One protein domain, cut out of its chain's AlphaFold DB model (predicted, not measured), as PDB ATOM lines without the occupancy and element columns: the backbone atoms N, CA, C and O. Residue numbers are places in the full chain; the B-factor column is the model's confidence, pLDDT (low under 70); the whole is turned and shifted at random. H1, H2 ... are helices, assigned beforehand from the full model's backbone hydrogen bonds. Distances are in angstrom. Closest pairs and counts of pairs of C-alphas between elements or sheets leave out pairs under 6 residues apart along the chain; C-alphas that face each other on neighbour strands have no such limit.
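This is residues 117 to 165 of the 543 residues of the protein "Bromo domain-containing protein" of Mesocestoides corti (UniProt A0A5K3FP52). One helix, H1, slants through the domain, and H3 is set across its far end, while the short H2 lies where the chain has folded back after H1. From H2 the stretch of residues 147 to 154, with no named element, returns to H3, and residues 120 to 125, of which 123 to 125 belong to H1, stick out. The printed part has 49 residues with three named helices, in the order H1, H2, H3, and no named strand; the class is all helix. It is compact, with a radius of gyration of the C-alphas of 10.6 A, and spans 27 by 17 by 14 A.

H1, the longest helix, holds residues 123 to 135 and is 18.2 A long; C-alpha 123 is at (133.989, 14.868, 45.519). H3 holds residues 155 to 164, is 14.1 A long and ends at C-alpha 164, at (130.702, 31.784, 35.575). H2 holds residues 141 to 146 and is 8.5 A long.

H1 touches H3 with residues 131 to 135 alone, and the closest C-alphas are those of Ala 135 and Asp 158, 4.4 A apart. Their lines are about perpendicular, at 77 degrees. With residues 126 to 130 alone H1 only just touches H2, with 3 pairs of C-alphas within 8 A; the closest are those of Arg 130 and Ile 142, 6.8 A apart. H1 and H2 form a helical hairpin and run opposite ways at a steep tilt of 35.4 degrees, only just past shallow. H2 and H3 are apart. In H1, H2 and H3 every O i to N i+4 pair is within hydrogen-bond range.

The outline is elongated, and the two C-alphas farthest apart, those of Arg 117 and Glu 156, are 29.4 A apart. The printed part has no cut. The link from H1 to H2 is tight, with 5 residues, and that from H2 to H3 is short, with 8. The mean pLDDT of the printed part is 90.3, and no printed residue is under 70.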
ATOM      1  N   ARG A 117     121.152  11.621  46.200       91.88
ATOM      2  CA  ARG A 117     122.202  10.583  46.254       91.88
ATOM      3  C   ARG A 117     123.599  11.193  46.144       91.88
ATOM      4  O   ARG A 117     124.374  10.867  45.247       91.88
ATOM      5  N   PHE A 118     123.911  12.108  47.061       92.56
ATOM      6  CA  PHE A 118     125.137  12.911  47.030       92.56
ATOM      7  C   PHE A 118     126.421  12.066  47.102       92.56
ATOM      8  O   PHE A 118     127.403  12.401  46.448       92.56
ATOM      9  N   SER A 119     126.400  10.928  47.802       91.00
ATOM     10  CA  SER A 119     127.542  10.004  47.909       91.00
ATOM     11  C   SER A 119     127.935   9.313  46.591       91.00
ATOM     12  O   SER A 119     129.006   8.723  46.515       91.00
ATOM     13  N   GLU A 120     127.084   9.354  45.557       91.75
ATOM     14  CA  GLU A 120     127.359   8.773  44.230       91.75
ATOM     15  C   GLU A 120     128.039   9.761  43.258       91.75
ATOM     16  O   GLU A 120     128.244   9.430  42.084       91.75
ATOM     17  N   ILE A 121     128.312  10.988  43.702       92.62
ATOM     18  CA  ILE A 121     128.835  12.101  42.897       92.62
ATOM     19  C   ILE A 121     130.326  12.288  43.208       92.62
ATOM     20  O   ILE A 121     130.769  12.036  44.329       92.62
ATOM     21  N   ALA A 122     131.122  12.727  42.226       91.69
ATOM     22  CA  ALA A 122     132.544  12.970  42.452       91.69
ATOM     23  C   ALA A 122     132.764  14.058  43.532       91.69
ATOM     24  O   ALA A 122     132.039  15.058  43.544       91.69
ATOM     25  N   PRO A 123     133.772  13.923  44.419       91.75
ATOM     26  CA  PRO A 123     133.989  14.868  45.519       91.75
ATOM     27  C   PRO A 123     134.287  16.294  45.029       91.75
ATOM     28  O   PRO A 123     133.835  17.259  45.639       91.75
ATOM     29  N   GLU A 124     134.970  16.430  43.888       91.38
ATOM     30  CA  GLU A 124     135.221  17.721  43.231       91.38
ATOM     31  C   GLU A 124     133.919  18.385  42.752       91.38
ATOM     32  O   GLU A 124     133.707  19.581  42.961       91.38
ATOM     33  N   SER A 125     133.010  17.600  42.159       91.25
ATOM     34  CA  SER A 125     131.687  18.072  41.741       91.25
ATOM     35  C   SER A 125     130.853  18.474  42.960       91.25
ATOM     36  O   SER A 125     130.299  19.570  42.977       91.25
ATOM     37  N   ILE A 126     130.838  17.661  44.027       93.62
ATOM     38  CA  ILE A 126     130.204  17.997  45.313       93.62
ATOM     39  C   ILE A 126     130.730  19.328  45.861       93.62
ATOM     40  O   ILE A 126     129.928  20.209  46.170       93.62
ATOM     41  N   LEU A 127     132.048  19.527  45.923       93.56
ATOM     42  CA  LEU A 127     132.637  20.789  46.369       93.56
ATOM     43  C   LEU A 127     132.194  21.966  45.485       93.56
ATOM     44  O   LEU A 127     131.840  23.026  46.005       93.56
ATOM     45  N   ALA A 128     132.149  21.784  44.163       91.56
ATOM     46  CA  ALA A 128     131.655  22.799  43.236       91.56
ATOM     47  C   ALA A 128     130.162  23.118  43.445       91.56
ATOM     48  O   ALA A 128     129.782  24.288  43.397       91.56
ATOM     49  N   TYR A 129     129.310  22.123  43.713       91.88
ATOM     50  CA  TYR A 129     127.890  22.336  44.010       91.88
ATOM     51  C   TYR A 129     127.688  23.063  45.346       91.88
ATOM     52  O   TYR A 129     126.943  24.041  45.394       91.88
ATOM     53  N   ARG A 130     128.420  22.680  46.400       93.88
ATOM     54  CA  ARG A 130     128.395  23.367  47.704       93.88
ATOM     55  C   ARG A 130     128.844  24.830  47.599       93.88
ATOM     56  O   ARG A 130     128.187  25.720  48.135       93.88
ATOM     57  N   LYS A 131     129.899  25.112  46.820       94.25
ATOM     58  CA  LYS A 131     130.344  26.486  46.513       94.25
ATOM     59  C   LYS A 131     129.275  27.308  45.785       94.25
ATOM     60  O   LYS A 131     129.140  28.494  46.061       94.25
ATOM     61  N   ARG A 132     128.478  26.697  44.898       91.88
ATOM     62  CA  ARG A 132     127.323  27.369  44.268       91.88
ATOM     63  C   ARG A 132     126.239  27.701  45.292       91.88
ATOM     64  O   ARG A 132     125.769  28.831  45.290       91.88
ATOM     65  N   LEU A 133     125.882  26.769  46.179       91.62
ATOM     66  CA  LEU A 133     124.894  27.026  47.237       91.62
ATOM     67  C   LEU A 133     125.328  28.213  48.115       91.62
ATOM     68  O   LEU A 133     124.564  29.170  48.248       91.62
ATOM     69  N   ARG A 134     126.592  28.228  48.575       93.00
ATOM     70  CA  ARG A 134     127.193  29.369  49.295       93.00
ATOM     71  C   ARG A 134     127.092  30.676  48.498       93.00
ATOM     72  O   ARG A 134     126.582  31.667  49.014       93.00
ATOM     73  N   ALA A 135     127.504  30.671  47.228       90.69
ATOM     74  CA  ALA A 135     127.535  31.866  46.383       90.69
ATOM     75  C   ALA A 135     126.155  32.491  46.102       90.69
ATOM     76  O   ALA A 135     126.083  33.677  45.774       90.69
ATOM     77  N   PHE A 136     125.067  31.726  46.234       87.25
ATOM     78  CA  PHE A 136     123.688  32.211  46.110       87.25
ATOM     79  C   PHE A 136     122.955  32.318  47.461       87.25
ATOM     80  O   PHE A 136     121.744  32.527  47.476       87.25
ATOM     81  N   CYS A 137     123.672  32.207  48.588       88.44
ATOM     82  CA  CYS A 137     123.117  32.236  49.948       88.44
ATOM     83  C   CYS A 137     122.003  31.191  50.184       88.44
ATOM     84  O   CYS A 137     121.056  31.438  50.929       88.44
ATOM     85  N   LEU A 138     122.112  30.028  49.536       87.06
ATOM     86  CA  LEU A 138     121.191  28.901  49.680       87.06
ATOM     87  C   LEU A 138     121.678  27.939  50.771       87.06
ATOM     88  O   LEU A 138     122.876  27.835  51.032       87.06
ATOM     89  N   GLN A 139     120.746  27.198  51.376       89.19
ATOM     90  CA  GLN A 139     121.069  26.161  52.359       89.19
ATOM     91  C   GLN A 139     121.963  25.074  51.740       89.19
ATOM     92  O   GLN A 139     121.681  24.565  50.653       89.19
ATOM     93  N   ASP A 140     123.015  24.681  52.457       92.81
ATOM     94  CA  ASP A 140     123.932  23.616  52.049       92.81
ATOM     95  C   ASP A 140     123.361  22.230  52.398       92.81
ATOM     96  O   ASP A 140     123.891  21.492  53.227       92.81
ATOM     97  N   VAL A 141     122.259  21.865  51.731       92.12
ATOM     98  CA  VAL A 141     121.554  20.578  51.908       92.12
ATOM     99  C   VAL A 141     122.492  19.376  51.711       92.12
ATOM    100  O   VAL A 141     122.286  18.308  52.290       92.12
ATOM    101  N   ILE A 142     123.551  19.548  50.913       93.44
ATOM    102  CA  ILE A 142     124.580  18.532  50.681       93.44
ATOM    103  C   ILE A 142     125.417  18.323  51.951       93.44
ATOM    104  O   ILE A 142     125.646  17.179  52.338       93.44
ATOM    105  N   ALA A 143     125.851  19.402  52.610       92.88
ATOM    106  CA  ALA A 143     126.553  19.325  53.890       92.88
ATOM    107  C   ALA A 143     125.682  18.739  55.000       92.88
ATOM    108  O   ALA A 143     126.146  17.853  55.713       92.88
ATOM    109  N   ASP A 144     124.424  19.178  55.093       91.69
ATOM    110  CA  ASP A 144     123.467  18.682  56.086       91.69
ATOM    111  C   ASP A 144     123.280  17.157  55.958       91.69
ATOM    112  O   ASP A 144     123.352  16.426  56.948       91.69
ATOM    113  N   THR A 145     123.114  16.669  54.721       92.94
ATOM    114  CA  THR A 145     122.867  15.247  54.412       92.94
ATOM    115  C   THR A 145     124.116  14.372  54.552       92.94
ATOM    116  O   THR A 145     124.008  13.213  54.946       92.94
ATOM    117  N   LEU A 146     125.300  14.893  54.215       92.75
ATOM    118  CA  LEU A 146     126.573  14.160  54.299       92.75
ATOM    119  C   LEU A 146     127.341  14.408  55.611       92.75
ATOM    120  O   LEU A 146     128.444  13.887  55.769       92.75
ATOM    121  N   HIS A 147     126.776  15.195  56.529       92.56
ATOM    122  CA  HIS A 147     127.388  15.622  57.793       92.56
ATOM    123  C   HIS A 147     128.789  16.237  57.610       92.56
ATOM    124  O   HIS A 147     129.743  15.884  58.303       92.56
ATOM    125  N   LEU A 148     128.911  17.149  56.641       92.69
ATOM    126  CA  LEU A 148     130.159  17.849  56.327       92.69
ATOM    127  C   LEU A 148     130.218  19.213  57.015       92.69
ATOM    128  O   LEU A 148     129.206  19.907  57.111       92.69
ATOM    129  N   ASP A 149     131.422  19.650  57.385       93.12
ATOM    130  CA  ASP A 149     131.641  21.003  57.900       93.12
ATOM    131  C   ASP A 149     131.186  22.078  56.887       93.12
ATOM    132  O   ASP A 149     131.366  21.901  55.668       93.12
ATOM    133  N   PRO A 150     130.613  23.207  57.352       90.44
ATOM    134  CA  PRO A 150     130.187  24.304  56.488       90.44
ATOM    135  C   PRO A 150     131.381  24.928  55.754       90.44
ATOM    136  O   PRO A 150     132.473  25.067  56.309       90.44
ATOM    137  N   LEU A 151     131.179  25.329  54.495       92.75
ATOM    138  CA  LEU A 151     132.236  25.988  53.727       92.75
ATOM    139  C   LEU A 151     132.574  27.370  54.321       92.75
ATOM    140  O   LEU A 151     131.657  28.120  54.666       92.75
ATOM    141  N   PRO A 152     133.862  27.760  54.370       92.31
ATOM    142  CA  PRO A 152     134.246  29.113  54.752       92.31
ATOM    143  C   PRO A 152     133.702  30.134  53.744       92.31
ATOM    144  O   PRO A 152     133.566  29.839  52.550       92.31
ATOM    145  N   ALA A 153     133.413  31.345  54.218       91.38
ATOM    146  CA  ALA A 153     132.991  32.452  53.366       91.38
ATOM    147  C   ALA A 153     134.151  32.930  52.475       91.38
ATOM    148  O   ALA A 153     135.230  33.236  52.980       91.38
ATOM    149  N   ASP A 154     133.913  33.029  51.165       93.12
ATOM    150  CA  ASP A 154     134.862  33.595  50.201       93.12
ATOM    151  C   ASP A 154     134.101  34.462  49.177       93.12
ATOM    152  O   ASP A 154     133.553  33.943  48.198       93.12
ATOM    153  N   PRO A 155     134.031  35.790  49.390       89.44
ATOM    154  CA  PRO A 155     133.231  36.673  48.549       89.44
ATOM    155  C   PRO A 155     133.808  36.859  47.139       89.44
ATOM    156  O   PRO A 155     133.050  37.227  46.236       89.44
ATOM    157  N   GLU A 156     135.106  36.618  46.921       91.69
ATOM    158  CA  GLU A 156     135.717  36.707  45.589       91.69
ATOM    159  C   GLU A 156     135.472  35.430  44.788       91.69
ATOM    160  O   GLU A 156     135.045  35.514  43.632       91.69
ATOM    161  N   GLU A 157     135.616  34.254  45.407       91.94
ATOM    162  CA  GLU A 157     135.177  32.998  44.798       91.94
ATOM    163  C   GLU A 157     133.677  33.051  44.479       91.94
ATOM    164  O   GLU A 157     133.284  32.742  43.356       91.94
ATOM    165  N   ASP A 158     132.837  33.546  45.393       90.44
ATOM    166  CA  ASP A 158     131.395  33.672  45.155       90.44
ATOM    167  C   ASP A 158     131.070  34.642  44.005       90.44
ATOM    168  O   ASP A 158     130.160  34.391  43.211       90.44
ATOM    169  N   LYS A 159     131.815  35.750  43.853       85.62
ATOM    170  CA  LYS A 159     131.707  36.635  42.675       85.62
ATOM    171  C   LYS A 159     132.080  35.897  41.387       85.62
ATOM    172  O   LYS A 159     131.397  36.075  40.380       85.62
ATOM    173  N   VAL A 160     133.134  35.080  41.391       87.94
ATOM    174  CA  VAL A 160     133.531  34.280  40.220       87.94
ATOM    175  C   VAL A 160     132.473  33.223  39.903       87.94
ATOM    176  O   VAL A 160     132.047  33.134  38.753       87.94
ATOM    177  N   VAL A 161     131.971  32.490  40.899       86.44
ATOM    178  CA  VAL A 161     130.918  31.476  40.734       86.44
ATOM    179  C   VAL A 161     129.652  32.106  40.150       86.44
ATOM    180  O   VAL A 161     129.172  31.642  39.118       86.44
ATOM    181  N   ARG A 162     129.170  33.228  40.706       82.69
ATOM    182  CA  ARG A 162     128.002  33.959  40.171       82.69
ATOM    183  C   ARG A 162     128.190  34.445  38.727       82.69
ATOM    184  O   ARG A 162     127.228  34.434  37.969       82.69
ATOM    185  N   ARG A 163     129.404  34.847  38.317       79.12
ATOM    186  CA  ARG A 163     129.698  35.258  36.922       79.12
ATOM    187  C   ARG A 163     129.861  34.089  35.945       79.12
ATOM    188  O   ARG A 163     129.614  34.260  34.756       79.12
ATOM    189  N   THR A 164     130.354  32.946  36.418       76.56
ATOM    190  CA  THR A 164     130.702  31.784  35.575       76.56
ATOM    191  C   THR A 164     129.581  30.756  35.460       76.56
ATOM    192  O   THR A 164     129.628  29.921  34.556       76.56
ATOM    193  N   LEU A 165     128.559  30.827  36.319       72.38
ATOM    194  CA  LEU A 165     127.362  30.001  36.214       72.38
ATOM    195  C   LEU A 165     126.527  30.411  34.988       72.38
ATOM    196  O   LEU A 165     125.643  31.264  35.060       72.38
TER     197      LEU A 165